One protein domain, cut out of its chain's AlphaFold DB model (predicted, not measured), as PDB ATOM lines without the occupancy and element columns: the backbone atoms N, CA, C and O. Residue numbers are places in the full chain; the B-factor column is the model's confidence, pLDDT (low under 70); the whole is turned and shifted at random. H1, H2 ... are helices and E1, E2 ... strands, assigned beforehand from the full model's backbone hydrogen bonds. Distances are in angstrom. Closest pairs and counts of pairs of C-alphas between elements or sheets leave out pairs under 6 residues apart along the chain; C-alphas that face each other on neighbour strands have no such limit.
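This is residues 13 to 138 of the 341 residues of the protein "Hypothetical protein" of Aplanochytrium stocchinoi (UniProt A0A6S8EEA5). A twisted sheet of five strands is sandwiched between two layers of helices: the long hairpin of H1 and H2 covers one face, and H4 with the short H3 packs on the other. The short strand E4 lies beyond the sheet, close to H3. The printed part has 126 residues, with four named helices and six named strands in the order E1 H1 H2 E2 E3 H3 E4 E5 E6 H4. The sheet's order is E3 E2 E1 E6 E5, antiparallel throughout, and the class is mixed, helices and strands. The whole is compact, with a radius of gyration of the C-alphas of 14.5 A and spans of 42 by 34 by 26 A.

E1, residues 13 to 21, begins at C-alpha 13 (-10.350, -16.212, 20.279), is 20.5 A long and bends by 80 degrees at residue 18. H1, residues 22 to 38, is 25.3 A long, and H2, residues 42 to 59, 26.5 A. E2, residues 65 to 73, is 24.3 A long and bends by 51 degrees at residue 68. E3 is residues 83 to 88, H3 residues 91 to 98, E4 residues 102 to 104, E5 residues 108 to 110 and E6 residues 119 to 124. H4, residues 126 to 137, is 16.5 A long and ends at C-alpha 137 (-26.502, -21.817, 15.134).

Across the sheet, N 85 and O 71 of E3 and E2 are 2.8 A apart, N 15 and O 70 of E1 and E2 2.8 A, N 16 and O 121 of E1 and E6 2.9 A, and N 109 and O 120 of E5 and E6 2.8 A, each within hydrogen-bond range. H1 and H2 touch, closest at the C-alphas of Lys 37 and Arg 45, 5.3 A, with a shallow tilt of 6 degrees, opposite ways. They are on the same face, at heights over the sheet of 10.4 A and 9.4 A. On the opposite face, H4 has a height over the sheet of 9.3 A and runs along the strands, at 25 degrees to E1 on the local plane; the closest C-alphas of E1 and H4, Leu 14 and Ala 128, are 4.9 A apart. H3, on the same face as H4, runs across the strands, at 84 degrees to E1 on the local plane. H3 and H4 are apart. E4 pairs with no named strand; its C-alpha closest to H3 is that of Leu 102, 5.5 A from that of Ala 96. Every O i to N i+4 pair is within hydrogen-bond range in H3 and H4, against 11 of 13 in H1 and 12 of 14 in H2.

The two C-alphas farthest apart, those of Asp 79 and His 99, are 43.9 A apart. The printed part has no cut and no long link. Mean pLDDT of the printed part is 87.3; residues 75 to 81 and residue 114 are under 70.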
ATOM      1  N   LEU A  13     -10.168 -17.370  21.152       93.81
ATOM      2  CA  LEU A  13     -10.350 -16.212  20.279       93.81
ATOM      3  C   LEU A  13     -11.156 -16.597  19.049       93.81
ATOM      4  O   LEU A  13     -10.964 -17.669  18.478       93.81
ATOM      5  N   LEU A  14     -12.008 -15.673  18.619       95.81
ATOM      6  CA  LEU A  14     -12.681 -15.710  17.332       95.81
ATOM      7  C   LEU A  14     -12.418 -14.390  16.612       95.81
ATOM      8  O   LEU A  14     -12.796 -13.321  17.093       95.81
ATOM      9  N   LEU A  15     -11.816 -14.467  15.432       96.19
ATOM     10  CA  LEU A  15     -11.706 -13.346  14.512       96.19
ATOM     11  C   LEU A  15     -12.669 -13.576  13.354       96.19
ATOM     12  O   LEU A  15     -12.671 -14.640  12.736       96.19
ATOM     13  N   VAL A  16     -13.456 -12.556  13.026       95.94
ATOM     14  CA  VAL A  16     -14.304 -12.552  11.832       95.94
ATOM     15  C   VAL A  16     -13.786 -11.502  10.873       95.94
ATOM     16  O   VAL A  16     -13.812 -10.313  11.187       95.94
ATOM     17  N   ILE A  17     -13.318 -11.942   9.710       94.88
ATOM     18  CA  ILE A  17     -12.645 -11.094   8.729       94.88
ATOM     19  C   ILE A  17     -13.473 -11.049   7.453       94.88
ATOM     20  O   ILE A  17     -13.868 -12.083   6.912       94.88
ATOM     21  N   ASN A  18     -13.688  -9.841   6.941       93.88
ATOM     22  CA  ASN A  18     -14.403  -9.614   5.696       93.88
ATOM     23  C   ASN A  18     -13.624  -8.641   4.812       93.88
ATOM     24  O   ASN A  18     -13.640  -7.435   5.049       93.88
ATOM     25  N   GLY A  19     -12.963  -9.167   3.783       91.25
ATOM     26  CA  GLY A  19     -12.431  -8.405   2.657       91.25
ATOM     27  C   GLY A  19     -11.189  -7.554   2.927       91.25
ATOM     28  O   GLY A  19     -10.957  -6.620   2.162       91.25
ATOM     29  N   LEU A  20     -10.416  -7.836   3.983       91.00
ATOM     30  CA  LEU A  20      -9.120  -7.184   4.222       91.00
ATOM     31  C   LEU A  20      -8.027  -7.846   3.383       91.00
ATOM     32  O   LEU A  20      -7.965  -9.069   3.331       91.00
ATOM     33  N   GLU A  21      -7.148  -7.058   2.767       90.06
ATOM     34  CA  GLU A  21      -5.924  -7.599   2.160       90.06
ATOM     35  C   GLU A  21      -5.050  -8.255   3.236       90.06
ATOM     36  O   GLU A  21      -4.944  -7.724   4.346       90.06
ATOM     37  N   ALA A  22      -4.430  -9.394   2.917       89.00
ATOM     38  CA  ALA A  22      -3.660 -10.188   3.877       89.00
ATOM     39  C   ALA A  22      -2.573  -9.373   4.599       89.00
ATOM     40  O   ALA A  22      -2.459  -9.449   5.821       89.00
ATOM     41  N   GLU A  23      -1.841  -8.522   3.878       87.62
ATOM     42  CA  GLU A  23      -0.820  -7.634   4.452       87.62
ATOM     43  C   GLU A  23      -1.414  -6.669   5.489       87.62
ATOM     44  O   GLU A  23      -0.904  -6.541   6.601       87.62
ATOM     45  N   LYS A  24      -2.554  -6.046   5.165       89.69
ATOM     46  CA  LYS A  24      -3.248  -5.107   6.058       89.69
ATOM     47  C   LYS A  24      -3.874  -5.792   7.257       89.69
ATOM     48  O   LYS A  24      -3.907  -5.217   8.342       89.69
ATOM     49  N   LEU A  25      -4.363  -7.014   7.079       91.31
ATOM     50  CA  LEU A  25      -4.811  -7.826   8.197       91.31
ATOM     51  C   LEU A  25      -3.641  -8.137   9.140       91.31
ATOM     52  O   LEU A  25      -3.791  -7.945  10.341       91.31
ATOM     53  N   SER A  26      -2.484  -8.548   8.614       90.44
ATOM     54  CA  SER A  26      -1.288  -8.816   9.422       90.44
ATOM     55  C   SER A  26      -0.829  -7.583  10.206       90.44
ATOM     56  O   SER A  26      -0.563  -7.702  11.398       90.44
ATOM     57  N   GLU A  27      -0.827  -6.391   9.592       90.88
ATOM     58  CA  GLU A  27      -0.551  -5.119  10.288       90.88
ATOM     59  C   GLU A  27      -1.521  -4.886  11.463       90.88
ATOM     60  O   GLU A  27      -1.096  -4.565  12.575       90.88
ATOM     61  N   ILE A  28      -2.827  -5.089  11.245       92.81
ATOM     62  CA  ILE A  28      -3.848  -4.945  12.295       92.81
ATOM     63  C   ILE A  28      -3.622  -5.960  13.421       92.81
ATOM     64  O   ILE A  28      -3.747  -5.608  14.594       92.81
ATOM     65  N   LEU A  29      -3.298  -7.212  13.095       93.25
ATOM     66  CA  LEU A  29      -3.065  -8.242  14.105       93.25
ATOM     67  C   LEU A  29      -1.783  -7.998  14.904       93.25
ATOM     68  O   LEU A  29      -1.793  -8.223  16.112       93.25
ATOM     69  N   GLU A  30      -0.715  -7.489  14.286       93.25
ATOM     70  CA  GLU A  30       0.487  -7.065  15.017       93.25
ATOM     71  C   GLU A  30       0.191  -5.886  15.952       93.25
ATOM     72  O   GLU A  30       0.679  -5.847  17.084       93.25
ATOM     73  N   GLN A  31      -0.667  -4.947  15.538       92.06
ATOM     74  CA  GLN A  31      -1.119  -3.883  16.433       92.06
ATOM     75  C   GLN A  31      -1.906  -4.453  17.621       92.06
ATOM     76  O   GLN A  31      -1.583  -4.145  18.766       92.06
ATOM     77  N   LEU A  32      -2.875  -5.340  17.377       91.69
ATOM     78  CA  LEU A  32      -3.661  -5.981  18.439       91.69
ATOM     79  C   LEU A  32      -2.796  -6.831  19.382       91.69
ATOM     80  O   LEU A  32      -3.032  -6.860  20.591       91.69
ATOM     81  N   LYS A  33      -1.769  -7.492  18.846       92.62
ATOM     82  CA  LYS A  33      -0.760  -8.222  19.615       92.62
ATOM     83  C   LYS A  33       0.069  -7.293  20.497       92.62
ATOM     84  O   LYS A  33       0.358  -7.633  21.639       92.62
ATOM     85  N   ASN A  34       0.442  -6.114  20.009       92.06
ATOM     86  CA  ASN A  34       1.137  -5.125  20.832       92.06
ATOM     87  C   ASN A  34       0.220  -4.520  21.899       92.06
ATOM     88  O   ASN A  34       0.637  -4.395  23.054       92.06
ATOM     89  N   ASP A  35      -1.030  -4.227  21.547       89.12
ATOM     90  CA  ASP A  35      -2.040  -3.714  22.471       89.12
ATOM     91  C   ASP A  35      -2.357  -4.724  23.585       89.12
ATOM     92  O   ASP A  35      -2.657  -4.327  24.717       89.12
ATOM     93  N   SER A  36      -2.214  -6.031  23.319       87.31
ATOM     94  CA  SER A  36      -2.458  -7.080  24.315       87.31
ATOM     95  C   SER A  36      -1.542  -6.991  25.537       87.31
ATOM     96  O   SER A  36      -1.920  -7.455  26.614       87.31
ATOM     97  N   LYS A  37      -0.383  -6.324  25.432       85.50
ATOM     98  CA  LYS A  37       0.520  -6.060  26.568       85.50
ATOM     99  C   LYS A  37      -0.132  -5.230  27.675       85.50
ATOM    100  O   LYS A  37       0.333  -5.268  28.813       85.50
ATOM    101  N   ASN A  38      -1.205  -4.508  27.356       85.25
ATOM    102  CA  ASN A  38      -1.942  -3.678  28.304       85.25
ATOM    103  C   ASN A  38      -3.174  -4.384  28.895       85.25
ATOM    104  O   ASN A  38      -3.878  -3.798  29.714       85.25
ATOM    105  N   ILE A  39      -3.444  -5.638  28.516       83.12
ATOM    106  CA  ILE A  39      -4.616  -6.383  28.983       83.12
ATOM    107  C   ILE A  39      -4.315  -7.051  30.327       83.12
ATOM    108  O   ILE A  39      -3.311  -7.744  30.472       83.12
ATOM    109  N   GLY A  40      -5.204  -6.868  31.304       81.88
ATOM    110  CA  GLY A  40      -5.323  -7.716  32.494       81.88
ATOM    111  C   GLY A  40      -4.006  -8.121  33.174       81.88
ATOM    112  O   GLY A  40      -3.108  -7.302  33.400       81.88
ATOM    113  N   SER A  41      -3.914  -9.404  33.531       85.75
ATOM    114  CA  SER A  41      -2.766 -10.003  34.226       85.75
ATOM    115  C   SER A  41      -1.613 -10.374  33.286       85.75
ATOM    116  O   SER A  41      -1.821 -10.619  32.102       85.75
ATOM    117  N   HIS A  42      -0.389 -10.509  33.815       84.69
ATOM    118  CA  HIS A  42       0.773 -10.942  33.020       84.69
ATOM    119  C   HIS A  42       0.525 -12.255  32.260       84.69
ATOM    120  O   HIS A  42       0.849 -12.348  31.080       84.69
ATOM    121  N   LYS A  43      -0.123 -13.233  32.903       81.62
ATOM    122  CA  LYS A  43      -0.471 -14.513  32.271       81.62
ATOM    123  C   LYS A  43      -1.430 -14.331  31.092       81.62
ATOM    124  O   LYS A  43      -1.179 -14.884  30.030       81.62
ATOM    125  N   GLN A  44      -2.472 -13.508  31.235       82.50
ATOM    126  CA  GLN A  44      -3.386 -13.201  30.126       82.50
ATOM    127  C   GLN A  44      -2.655 -12.533  28.957       82.50
ATOM    128  O   GLN A  44      -2.858 -12.929  27.812       82.50
ATOM    129  N   ARG A  45      -1.749 -11.584  29.228       87.06
ATOM    130  CA  ARG A  45      -0.941 -10.927  28.181       87.06
ATOM    131  C   ARG A  45      -0.166 -11.945  27.352       87.06
ATOM    132  O   ARG A  45      -0.178 -11.859  26.128       87.06
ATOM    133  N   VAL A  46       0.466 -12.917  28.017       85.88
ATOM    134  CA  VAL A  46       1.210 -14.003  27.360       85.88
ATOM    135  C   VAL A  46       0.285 -14.863  26.497       85.88
ATOM    136  O   VAL A  46       0.622 -15.138  25.351       85.88
ATOM    137  N   LEU A  47      -0.909 -15.222  26.984       87.25
ATOM    138  CA  LEU A  47      -1.861 -16.023  26.204       87.25
ATOM    139  C   LEU A  47      -2.302 -15.316  24.917       87.25
ATOM    140  O   LEU A  47      -2.236 -15.911  23.843       87.25
ATOM    141  N   TYR A  48      -2.697 -14.040  24.996       88.88
ATOM    142  CA  TYR A  48      -3.065 -13.266  23.803       88.88
ATOM    143  C   TYR A  48      -1.873 -13.092  22.857       88.88
ATOM    144  O   TYR A  48      -2.028 -13.201  21.642       88.88
ATOM    145  N   TRP A  49      -0.678 -12.841  23.401       89.94
ATOM    146  CA  TRP A  49       0.544 -12.721  22.608       89.94
ATOM    147  C   TRP A  49       0.844 -13.999  21.818       89.94
ATOM    148  O   TRP A  49       1.125 -13.928  20.618       89.94
ATOM    149  N   ASN A  50       0.743 -15.158  22.469       88.44
ATOM    150  CA  ASN A  50       0.950 -16.462  21.842       88.44
ATOM    151  C   ASN A  50      -0.112 -16.726  20.773       88.44
ATOM    152  O   ASN A  50       0.228 -17.123  19.662       88.44
ATOM    153  N   ALA A  51      -1.374 -16.399  21.055       90.69
ATOM    154  CA  ALA A  51      -2.461 -16.581  20.104       90.69
ATOM    155  C   ALA A  51      -2.256 -15.783  18.809       90.69
ATOM    156  O   ALA A  51      -2.308 -16.346  17.715       90.69
ATOM    157  N   TYR A  52      -1.945 -14.485  18.904       92.19
ATOM    158  CA  TYR A  52      -1.647 -13.689  17.710       92.19
ATOM    159  C   TYR A  52      -0.374 -14.169  17.002       92.19
ATOM    160  O   TYR A  52      -0.338 -14.200  15.774       92.19
ATOM    161  N   SER A  53       0.641 -14.605  17.754       90.00
ATOM    162  CA  SER A  53       1.869 -15.172  17.178       90.00
ATOM    163  C   SER A  53       1.627 -16.486  16.429       90.00
ATOM    164  O   SER A  53       2.341 -16.757  15.471       90.00
ATOM    165  N   ALA A  54       0.608 -17.265  16.805       89.06
ATOM    166  CA  ALA A  54       0.190 -18.464  16.083       89.06
ATOM    167  C   ALA A  54      -0.678 -18.147  14.849       89.06
ATOM    168  O   ALA A  54      -0.590 -18.831  13.828       89.06
ATOM    169  N   ILE A  55      -1.516 -17.104  14.919       90.56
ATOM    170  CA  ILE A  55      -2.437 -16.723  13.836       90.56
ATOM    171  C   ILE A  55      -1.705 -16.024  12.682       90.56
ATOM    172  O   ILE A  55      -1.915 -16.380  11.522       90.56
ATOM    173  N   ILE A  56      -0.856 -15.034  12.978       90.75
ATOM    174  CA  ILE A  56      -0.241 -14.153  11.968       90.75
ATOM    175  C   ILE A  56       0.540 -14.937  10.897       90.75
ATOM    176  O   ILE A  56       0.294 -14.707   9.711       90.75
ATOM    177  N   PRO A  57       1.401 -15.919  11.240       87.25
ATOM    178  CA  PRO A  57       2.125 -16.691  10.233       87.25
ATOM    179  C   PRO A  57       1.202 -17.464   9.290       87.25
ATOM    180  O   PRO A  57       1.518 -17.603   8.111       87.25
ATOM    181  N   ARG A  58       0.034 -17.926   9.756       84.19
ATOM    182  CA  ARG A  58      -0.914 -18.664   8.905       84.19
ATOM    183  C   ARG A  58      -1.548 -17.783   7.827       84.19
ATOM    184  O   ARG A  58      -1.880 -18.287   6.757       84.19
ATOM    185  N   LEU A  59      -1.641 -16.472   8.059       82.62
ATOM    186  CA  LEU A  59      -2.141 -15.515   7.068       82.62
ATOM    187  C   LEU A  59      -1.173 -15.285   5.909       82.62
ATOM    188  O   LEU A  59      -1.623 -14.952   4.818       82.62
ATOM    189  N   SER A  60       0.131 -15.497   6.116       75.06
ATOM    190  CA  SER A  60       1.149 -15.297   5.070       75.06
ATOM    191  C   SER A  60       0.967 -16.217   3.856       75.06
ATOM    192  O   SER A  60       1.414 -15.896   2.760       75.06
ATOM    193  N   SER A  61       0.272 -17.344   4.044       75.19
ATOM    194  CA  SER A  61      -0.061 -18.293   2.979       75.19
ATOM    195  C   SER A  61      -1.262 -17.870   2.122       75.19
ATOM    196  O   SER A  61      -1.501 -18.458   1.068       75.19
ATOM    197  N   ILE A  62      -2.018 -16.853   2.552       82.25
ATOM    198  CA  ILE A  62      -3.231 -16.390   1.878       82.25
ATOM    199  C   ILE A  62      -2.887 -15.188   0.998       82.25
ATOM    200  O   ILE A  62      -2.434 -14.152   1.478       82.25
ATOM    201  N   THR A  63      -3.157 -15.298  -0.301       79.31
ATOM    202  CA  THR A  63      -2.967 -14.197  -1.253       79.31
ATOM    203  C   THR A  63      -4.253 -13.391  -1.444       79.31
ATOM    204  O   THR A  63      -5.310 -13.962  -1.717       79.31
ATOM    205  N   GLY A  64      -4.156 -12.059  -1.384       86.75
ATOM    206  CA  GLY A  64      -5.264 -11.134  -1.648       86.75
ATOM    207  C   GLY A  64      -6.211 -10.932  -0.458       86.75
ATOM    208  O   GLY A  64      -5.788 -10.895   0.700       86.75
ATOM    209  N   LYS A  65      -7.514 -10.787  -0.746       90.62
ATOM    210  CA  LYS A  65      -8.543 -10.468   0.256       90.62
ATOM    211  C   LYS A  65      -8.924 -11.663   1.120       90.62
ATOM    212  O   LYS A  65      -9.619 -12.578   0.672       90.62
ATOM    213  N   VAL A  66      -8.611 -11.566   2.403       92.19
ATOM    214  CA  VAL A  66      -8.990 -12.527   3.432       92.19
ATOM    215  C   VAL A  66     -10.467 -12.371   3.781       92.19
ATOM    216  O   VAL A  66     -10.965 -11.283   4.074       92.19
ATOM    217  N   ASN A  67     -11.182 -13.490   3.744       93.38
ATOM    218  CA  ASN A  67     -12.574 -13.612   4.149       93.38
ATOM    219  C   ASN A  67     -12.701 -14.919   4.921       93.38
ATOM    220  O   ASN A  67     -12.866 -15.972   4.307       93.38
ATOM    221  N   ALA A  68     -12.573 -14.867   6.241       95.06
ATOM    222  CA  ALA A  68     -12.486 -16.071   7.054       95.06
ATOM    223  C   ALA A  68     -13.027 -15.849   8.465       95.06
ATOM    224  O   ALA A  68     -13.024 -14.729   8.984       95.06
ATOM    225  N   PHE A  69     -13.431 -16.948   9.085       94.81
ATOM    226  CA  PHE A  69     -13.403 -17.081  10.529       94.81
ATOM    227  C   PHE A  69     -12.051 -17.660  10.938       94.81
ATOM    228  O   PHE A  69     -11.586 -18.620  10.327       94.81
ATOM    229  N   ILE A  70     -11.426 -17.098  11.965       94.50
ATOM    230  CA  ILE A  70     -10.226 -17.677  12.571       94.50
ATOM    231  C   ILE A  70     -10.533 -17.956  14.028       94.50
ATOM    232  O   ILE A  70     -10.873 -17.033  14.768       94.50
ATOM    233  N   THR A  71     -10.415 -19.213  14.427       92.88
ATOM    234  CA  THR A  71     -10.557 -19.630  15.819       92.88
ATOM    235  C   THR A  71      -9.190 -19.941  16.395       92.88
ATOM    236  O   THR A  71      -8.320 -20.467  15.704       92.88
ATOM    237  N   TYR A  72      -8.987 -19.620  17.666       91.25
ATOM    238  CA  TYR A  72      -7.827 -20.066  18.423       91.25
ATOM    239  C   TYR A  72      -8.284 -20.568  19.779       91.25
ATOM    240  O   TYR A  72      -9.055 -19.885  20.452       91.25
ATOM    241  N   HIS A  73      -7.780 -21.728  20.180       86.00
ATOM    242  CA  HIS A  73      -8.017 -22.286  21.504       86.00
ATOM    243  C   HIS A  73      -6.705 -22.825  22.064       86.00
ATOM    244  O   HIS A  73      -5.977 -23.548  21.380       86.00
ATOM    245  N   THR A  74      -6.396 -22.484  23.309       80.56
ATOM    246  CA  THR A  74      -5.318 -23.151  24.049       80.56
ATOM    247  C   THR A  74      -5.771 -24.549  24.446       80.56
ATOM    248  O   THR A  74      -6.888 -24.711  24.944       80.56
ATOM    249  N   VAL A  75      -4.914 -25.545  24.246       64.75
ATOM    250  CA  VAL A  75      -5.154 -26.901  24.745       64.75
ATOM    251  C   VAL A  75      -4.852 -26.919  26.249       64.75
ATOM    252  O   VAL A  75      -4.054 -26.117  26.728       64.75
ATOM    253  N   SER A  76      -5.524 -27.779  27.019       56.28
ATOM    254  CA  SER A  76      -5.291 -27.909  28.470       56.28
ATOM    255  C   SER A  76      -3.883 -28.417  28.819       56.28
ATOM    256  O   SER A  76      -3.512 -28.391  29.991       56.28
ATOM    257  N   ASP A  77      -3.107 -28.874  27.832       58.97
ATOM    258  CA  ASP A  77      -1.721 -29.289  28.017       58.97
ATOM    259  C   ASP A  77      -0.792 -28.056  28.007       58.97
ATOM    260  O   ASP A  77      -0.736 -27.347  26.999       58.97
ATOM    261  N   PRO A  78      -0.083 -27.757  29.112       52.50
ATOM    262  CA  PRO A  78       0.840 -26.626  29.183       52.50
ATOM    263  C   PRO A  78       2.026 -26.718  28.210       52.50
ATOM    264  O   PRO A  78       2.665 -25.689  27.984       52.50
ATOM    265  N   ASP A  79       2.303 -27.898  27.642       54.03
ATOM    266  CA  ASP A  79       3.396 -28.130  26.695       54.03
ATOM    267  C   ASP A  79       2.936 -28.145  25.218       54.03
ATOM    268  O   ASP A  79       3.779 -28.202  24.318       54.03
ATOM    269  N   GLU A  80       1.627 -28.048  24.934       63.94
ATOM    270  CA  GLU A  80       1.112 -27.894  23.566       63.94
ATOM    271  C   GLU A  80       0.796 -26.430  23.230       63.94
ATOM    272  O   GLU A  80      -0.005 -25.756  23.885       63.94
ATOM    273  N   ASP A  81       1.384 -25.944  22.134       65.44
ATOM    274  CA  ASP A  81       1.006 -24.661  21.547       65.44
ATOM    275  C   ASP A  81      -0.484 -24.671  21.168       65.44
ATOM    276  O   ASP A  81      -0.996 -25.613  20.557       65.44
ATOM    277  N   GLY A  82      -1.202 -23.597  21.511       75.31
ATOM    278  CA  GLY A  82      -2.616 -23.476  21.167       75.31
ATOM    279  C   GLY A  82      -2.853 -23.566  19.657       75.31
ATOM    280  O   GLY A  82      -2.021 -23.178  18.832       75.31
ATOM    281  N   LYS A  83      -4.023 -24.075  19.275       83.38
ATOM    282  CA  LYS A  83      -4.337 -24.373  17.879       83.38
ATOM    283  C   LYS A  83      -5.141 -23.242  17.247       83.38
ATOM    284  O   LYS A  83      -6.236 -22.927  17.710       83.38
ATOM    285  N   ALA A  84      -4.608 -22.665  16.169       88.69
ATOM    286  CA  ALA A  84      -5.322 -21.724  15.305       88.69
ATOM    287  C   ALA A  84      -5.935 -22.458  14.104       88.69
ATOM    288  O   ALA A  84      -5.197 -23.084  13.347       88.69
ATOM    289  N   ASP A  85      -7.233 -22.327  13.860       90.25
ATOM    290  CA  ASP A  85      -7.905 -22.867  12.674       90.25
ATOM    291  C   ASP A  85      -8.459 -21.719  11.817       90.25
ATOM    292  O   ASP A  85      -9.054 -20.772  12.331       90.25
ATOM    293  N   ILE A  86      -8.239 -21.788  10.500       91.62
ATOM    294  CA  ILE A  86      -8.744 -20.807   9.529       91.62
ATOM    295  C   ILE A  86      -9.849 -21.472   8.719       91.62
ATOM    296  O   ILE A  86      -9.624 -22.475   8.045       91.62
ATOM    297  N   ILE A  87     -11.040 -20.888   8.773       93.12
ATOM    298  CA  ILE A  87     -12.238 -21.371   8.096       93.12
ATOM    299  C   ILE A  87     -12.658 -20.298   7.096       93.12
ATOM    300  O   ILE A  87     -13.218 -19.263   7.465       93.12
ATOM    301  N   GLU A  88     -12.367 -20.523   5.817       93.12
ATOM    302  CA  GLU A  88     -12.725 -19.574   4.765       93.12
ATOM    303  C   GLU A  88     -14.242 -19.395   4.641       93.12
ATOM    304  O   GLU A  88     -15.021 -20.352   4.653       93.12
ATOM    305  N   LEU A  89     -14.669 -18.146   4.449       93.12
ATOM    306  CA  LEU A  89     -16.060 -17.835   4.159       93.12
ATOM    307  C   LEU A  89     -16.426 -18.338   2.765       93.12
ATOM    308  O   LEU A  89     -15.795 -17.982   1.767       93.12
ATOM    309  N   THR A  90     -17.530 -19.069   2.677       92.25
ATOM    310  CA  THR A  90     -18.140 -19.473   1.406       92.25
ATOM    311  C   THR A  90     -18.545 -18.257   0.564       92.25
ATOM    312  O   THR A  90     -18.795 -17.162   1.076       92.25
ATOM    313  N   LYS A  91     -18.715 -18.444  -0.753       90.81
ATOM    314  CA  LYS A  91     -19.192 -17.381  -1.662       90.81
ATOM    315  C   LYS A  91     -20.497 -16.729  -1.173       90.81
ATOM    316  O   LYS A  91     -20.639 -15.512  -1.272       90.81
ATOM    317  N   LYS A  92     -21.421 -17.525  -0.620       89.06
ATOM    318  CA  LYS A  92     -22.704 -17.054  -0.074       89.06
ATOM    319  C   LYS A  92     -22.503 -16.191   1.175       89.06
ATOM    320  O   LYS A  92     -23.083 -15.112   1.249       89.06
ATOM    321  N   GLN A  93     -21.655 -16.622   2.113       92.31
ATOM    322  CA  GLN A  93     -21.315 -15.844   3.313       92.31
ATOM    323  C   GLN A  93     -20.643 -14.515   2.951       92.31
ATOM    324  O   GLN A  93     -21.069 -13.464   3.427       92.31
ATOM    325  N   ARG A  94     -19.667 -14.537   2.031       91.88
ATOM    326  CA  ARG A  94     -19.011 -13.320   1.520       91.88
ATOM    327  C   ARG A  94     -20.018 -12.351   0.906       91.88
ATOM    328  O   ARG A  94     -20.028 -11.171   1.242       91.88
ATOM    329  N   HIS A  95     -20.905 -12.849   0.042       90.00
ATOM    330  CA  HIS A  95     -21.944 -12.019  -0.568       90.00
ATOM    331  C   HIS A  95     -22.896 -11.428   0.480       90.00
ATOM    332  O   HIS A  95     -23.204 -10.242   0.419       90.00
ATOM    333  N   ALA A  96     -23.329 -12.218   1.464       90.31
ATOM    334  CA  ALA A  96     -24.224 -11.761   2.523       90.31
ATOM    335  C   ALA A  96     -23.626 -10.619   3.365       90.31
ATOM    336  O   ALA A  96     -24.337  -9.655   3.648       90.31
ATOM    337  N   LEU A  97     -22.333 -10.700   3.705       90.81
ATOM    338  CA  LEU A  97     -21.622  -9.670   4.476       90.81
ATOM    339  C   LEU A  97     -21.272  -8.422   3.652       90.81
ATOM    340  O   LEU A  97     -21.252  -7.320   4.194       90.81
ATOM    341  N   ALA A  98     -20.962  -8.577   2.362       86.12
ATOM    342  CA  ALA A  98     -20.537  -7.463   1.510       86.12
ATOM    343  C   ALA A  98     -21.705  -6.715   0.846       86.12
ATOM    344  O   ALA A  98     -21.646  -5.498   0.677       86.12
ATOM    345  N   HIS A  99     -22.756  -7.437   0.453       83.69
ATOM    346  CA  HIS A  99     -23.846  -6.914  -0.381       83.69
ATOM    347  C   HIS A  99     -25.238  -7.318   0.105       83.69
ATOM    348  O   HIS A  99     -26.208  -6.615  -0.154       83.69
ATOM    349  N   GLY A 100     -25.358  -8.437   0.819       78.88
ATOM    350  CA  GLY A 100     -26.642  -8.995   1.233       78.88
ATOM    351  C   GLY A 100     -27.247  -8.366   2.488       78.88
ATOM    352  O   GLY A 100     -28.227  -8.914   2.991       78.88
ATOM    353  N   GLY A 101     -26.679  -7.267   2.996       86.75
ATOM    354  CA  GLY A 101     -27.219  -6.492   4.118       86.75
ATOM    355  C   GLY A 101     -27.131  -7.178   5.484       86.75
ATOM    356  O   GLY A 101     -27.824  -6.762   6.410       86.75
ATOM    357  N   LEU A 102     -26.329  -8.240   5.612       92.94
ATOM    358  CA  LEU A 102     -26.106  -8.903   6.889       92.94
ATOM    359  C   LEU A 102     -25.006  -8.183   7.677       92.94
ATOM    360  O   LEU A 102     -23.887  -8.000   7.196       92.94
ATOM    361  N   GLU A 103     -25.310  -7.827   8.917       93.81
ATOM    362  CA  GLU A 103     -24.405  -7.133   9.821       93.81
ATOM    363  C   GLU A 103     -23.993  -8.040  10.980       93.81
ATOM    364  O   GLU A 103     -24.844  -8.633  11.641       93.81
ATOM    365  N   LEU A 104     -22.690  -8.090  11.270       94.81
ATOM    366  CA  LEU A 104     -22.163  -8.677  12.502       94.81
ATOM    367  C   LEU A 104     -21.904  -7.595  13.554       94.81
ATOM    368  O   LEU A 104     -21.394  -6.517  13.226       94.81
ATOM    369  N   MET A 105     -22.284  -7.886  14.799       93.88
ATOM    370  CA  MET A 105     -22.192  -6.969  15.937       93.88
ATOM    371  C   MET A 105     -20.843  -7.113  16.626       93.88
ATOM    372  O   MET A 105     -20.461  -8.208  17.015       93.88
ATOM    373  N   GLY A 106     -20.139  -6.008  16.827       91.88
ATOM    374  CA  GLY A 106     -18.831  -5.986  17.474       91.88
ATOM    375  C   GLY A 106     -18.002  -4.813  16.974       91.88
ATOM    376  O   GLY A 106     -18.386  -4.119  16.025       91.88
ATOM    377  N   LYS A 107     -16.858  -4.570  17.614       92.31
ATOM    378  CA  LYS A 107     -15.951  -3.502  17.193       92.31
ATOM    379  C   LYS A 107     -15.263  -3.912  15.891       92.31
ATOM    380  O   LYS A 107     -14.422  -4.805  15.883       92.31
ATOM    381  N   LYS A 108     -15.628  -3.247  14.795       93.12
ATOM    382  CA  LYS A 108     -14.975  -3.413  13.492       93.12
ATOM    383  C   LYS A 108     -13.685  -2.604  13.472       93.12
ATOM    384  O   LYS A 108     -13.731  -1.377  13.414       93.12
ATOM    385  N   THR A 109     -12.555  -3.292  13.481       92.62
ATOM    386  CA  THR A 109     -11.254  -2.694  13.192       92.62
ATOM    387  C   THR A 109     -11.043  -2.717  11.683       92.62
ATOM    388  O   THR A 109     -11.218  -3.752  11.036       92.62
ATOM    389  N   LYS A 110     -10.724  -1.560  11.106       89.94
ATOM    390  CA  LYS A 110     -10.478  -1.382   9.669       89.94
ATOM    391  C   LYS A 110      -9.013  -1.037   9.432       89.94
ATOM    392  O   LYS A 110      -8.317  -0.636  10.363       89.94
ATOM    393  N   SER A 111      -8.569  -1.178   8.186       82.56
ATOM    394  CA  SER A 111      -7.293  -0.597   7.764       82.56
ATOM    395  C   SER A 111      -7.361   0.935   7.824       82.56
ATOM    396  O   SER A 111      -8.447   1.507   7.740       82.56
ATOM    397  N   LEU A 112      -6.203   1.583   7.959       76.56
ATOM    398  CA  LEU A 112      -6.072   3.044   7.916       76.56
ATOM    399  C   LEU A 112      -6.306   3.624   6.509       76.56
ATOM    400  O   LEU A 112      -6.488   4.828   6.375       76.56
ATOM    401  N   ASP A 113      -6.306   2.785   5.471       75.06
ATOM    402  CA  ASP A 113      -6.679   3.192   4.116       75.06
ATOM    403  C   ASP A 113      -8.186   3.484   4.032       75.06
ATOM    404  O   ASP A 113      -9.015   2.577   4.160       75.06
ATOM    405  N   GLU A 114      -8.537   4.747   3.780       67.31
ATOM    406  CA  GLU A 114      -9.918   5.232   3.673       67.31
ATOM    407  C   GLU A 114     -10.727   4.526   2.570       67.31
ATOM    408  O   GLU A 114     -11.956   4.441   2.656       67.31
ATOM    409  N   ASN A 115     -10.058   3.956   1.561       73.12
ATOM    410  CA  ASN A 115     -10.717   3.213   0.485       73.12
ATOM    411  C   ASN A 115     -11.028   1.755   0.858       73.12
ATOM    412  O   ASN A 115     -11.799   1.078   0.161       73.12
ATOM    413  N   SER A 116     -10.471   1.252   1.964       76.38
ATOM    414  CA  SER A 116     -10.686  -0.123   2.399       76.38
ATOM    415  C   SER A 116     -12.051  -0.290   3.064       76.38
ATOM    416  O   SER A 116     -12.342   0.211   4.150       76.38
ATOM    417  N   LYS A 117     -12.915  -1.077   2.415       83.75
ATOM    418  CA  LYS A 117     -14.202  -1.506   2.992       83.75
ATOM    419  C   LYS A 117     -14.059  -2.714   3.922       83.75
ATOM    420  O   LYS A 117     -15.038  -3.090   4.570       83.75
ATOM    421  N   GLY A 118     -12.871  -3.321   3.960       90.44
ATOM    422  CA  GLY A 118     -12.608  -4.516   4.741       90.44
ATOM    423  C   GLY A 118     -12.564  -4.235   6.239       90.44
ATOM    424  O   GLY A 118     -12.245  -3.128   6.675       90.44
ATOM    425  N   TRP A 119     -12.900  -5.240   7.039       93.75
ATOM    426  CA  TRP A 119     -12.854  -5.143   8.495       93.75
ATOM    427  C   TRP A 119     -12.563  -6.492   9.149       93.75
ATOM    428  O   TRP A 119     -12.803  -7.549   8.562       93.75
ATOM    429  N   VAL A 120     -12.085  -6.432  10.390       95.31
ATOM    430  CA  VAL A 120     -11.988  -7.561  11.315       95.31
ATOM    431  C   VAL A 120     -12.731  -7.231  12.609       95.31
ATOM    432  O   VAL A 120     -12.671  -6.103  13.098       95.31
ATOM    433  N   ILE A 121     -13.463  -8.203  13.147       96.06
ATOM    434  CA  ILE A 121     -14.029  -8.161  14.499       96.06
ATOM    435  C   ILE A 121     -13.323  -9.231  15.320       96.06
ATOM    436  O   ILE A 121     -13.138 -10.345  14.831       96.06
ATOM    437  N   VAL A 122     -12.942  -8.894  16.551       95.19
ATOM    438  CA  VAL A 122     -12.288  -9.819  17.480       95.19
ATOM    439  C   VAL A 122     -13.181 -10.028  18.691       95.19
ATOM    440  O   VAL A 122     -13.576  -9.058  19.339       95.19
ATOM    441  N   TYR A 123     -13.469 -11.289  18.993       94.38
ATOM    442  CA  TYR A 123     -14.110 -11.730  20.226       94.38
ATOM    443  C   TYR A 123     -13.100 -12.564  21.011       94.38
ATOM    444  O   TYR A 123     -12.429 -13.423  20.433       94.38
ATOM    445  N   GLY A 124     -12.977 -12.297  22.308       91.31
ATOM    446  CA  GLY A 124     -12.058 -13.002  23.196       91.31
ATOM    447  C   GLY A 124     -12.781 -13.726  24.316       91.31
ATOM    448  O   GLY A 124     -13.887 -13.355  24.692       91.31
ATOM    449  N   GLU A 125     -12.126 -14.757  24.839       87.50
ATOM    450  CA  GLU A 125     -12.557 -15.518  26.012       87.50
ATOM    451  C   GLU A 125     -13.983 -16.068  25.829       87.50
ATOM    452  O   GLU A 125     -14.278 -16.691  24.803       87.50
ATOM    453  N   ASP A 126     -14.868 -15.844  26.799       84.62
ATOM    454  CA  ASP A 126     -16.245 -16.344  26.785       84.62
ATOM    455  C   ASP A 126     -17.057 -15.801  25.594       84.62
ATOM    456  O   ASP A 126     -17.919 -16.501  25.042       84.62
ATOM    457  N   ASP A 127     -16.751 -14.581  25.136       89.38
ATOM    458  CA  ASP A 127     -17.407 -13.985  23.972       89.38
ATOM    459  C   ASP A 127     -17.013 -14.693  22.675       89.38
ATOM    460  O   ASP A 127     -17.822 -14.737  21.752       89.38
ATOM    461  N   ALA A 128     -15.817 -15.287  22.582       92.06
ATOM    462  CA  ALA A 128     -15.393 -16.007  21.380       92.06
ATOM    463  C   ALA A 128     -16.274 -17.235  21.119       92.06
ATOM    464  O   ALA A 128     -16.776 -17.422  20.008       92.06
ATOM    465  N   VAL A 129     -16.498 -18.043  22.159       89.44
ATOM    466  CA  VAL A 129     -17.342 -19.244  22.080       89.44
ATOM    467  C   VAL A 129     -18.798 -18.849  21.855       89.44
ATOM    468  O   VAL A 129     -19.450 -19.366  20.949       89.44
ATOM    469  N   THR A 130     -19.289 -17.866  22.615       90.88
ATOM    470  CA  THR A 130     -20.674 -17.391  22.500       90.88
ATOM    471  C   THR A 130     -20.957 -16.799  21.117       90.88
ATOM    472  O   THR A 130     -21.994 -17.090  20.522       90.88
ATOM    473  N   ALA A 131     -20.043 -15.990  20.572       94.56
ATOM    474  CA  ALA A 131     -20.188 -15.417  19.238       94.56
ATOM    475  C   ALA A 131     -20.114 -16.491  18.150       94.56
ATOM    476  O   ALA A 131     -20.894 -16.435  17.199       94.56
ATOM    477  N   TRP A 132     -19.233 -17.489  18.289       93.62
ATOM    478  CA  TRP A 132     -19.168 -18.610  17.351       93.62
ATOM    479  C   TRP A 132     -20.497 -19.364  17.284       93.62
ATOM    480  O   TRP A 132     -21.048 -19.540  16.192       93.62
ATOM    481  N   GLU A 133     -21.030 -19.759  18.444       91.25
ATOM    482  CA  GLU A 133     -22.299 -20.480  18.538       91.25
ATOM    483  C   GLU A 133     -23.471 -19.649  17.999       91.25
ATOM    484  O   GLU A 133     -24.282 -20.152  17.220       91.25
ATOM    485  N   ASP A 134     -23.541 -18.363  18.346       93.69
ATOM    486  CA  ASP A 134     -24.618 -17.471  17.914       93.69
ATOM    487  C   ASP A 134     -24.581 -17.197  16.402       93.69
ATOM    488  O   ASP A 134     -25.578 -17.368  15.697       93.69
ATOM    489  N   ILE A 135     -23.414 -16.849  15.857       93.75
ATOM    490  CA  ILE A 135     -23.267 -16.530  14.432       93.75
ATOM    491  C   ILE A 135     -23.653 -17.722  13.551       93.75
ATOM    492  O   ILE A 135     -24.155 -17.512  12.443       93.75
ATOM    493  N   HIS A 136     -23.454 -18.956  14.011       90.88
ATOM    494  CA  HIS A 136     -23.672 -20.147  13.191       90.88
ATOM    495  C   HIS A 136     -24.992 -20.860  13.461       90.88
ATOM    496  O   HIS A 136     -25.582 -21.382  12.515       90.88
ATOM    497  N   PHE A 137     -25.460 -20.878  14.710       88.69
ATOM    498  CA  PHE A 137     -26.502 -21.817  15.134       88.69
ATOM    499  C   PHE A 137     -27.637 -21.179  15.934       88.69
ATOM    500  O   PHE A 137     -28.619 -21.868  16.212       88.69
ATOM    501  N   ALA A 138     -27.537 -19.903  16.316       91.44
ATOM    502  CA  ALA A 138     -28.612 -19.265  17.062       91.44
ATOM    503  C   ALA A 138     -29.897 -19.142  16.238       91.44
ATOM    504  O   ALA A 138     -29.897 -18.833  15.043       91.44
TER     505      ALA A 138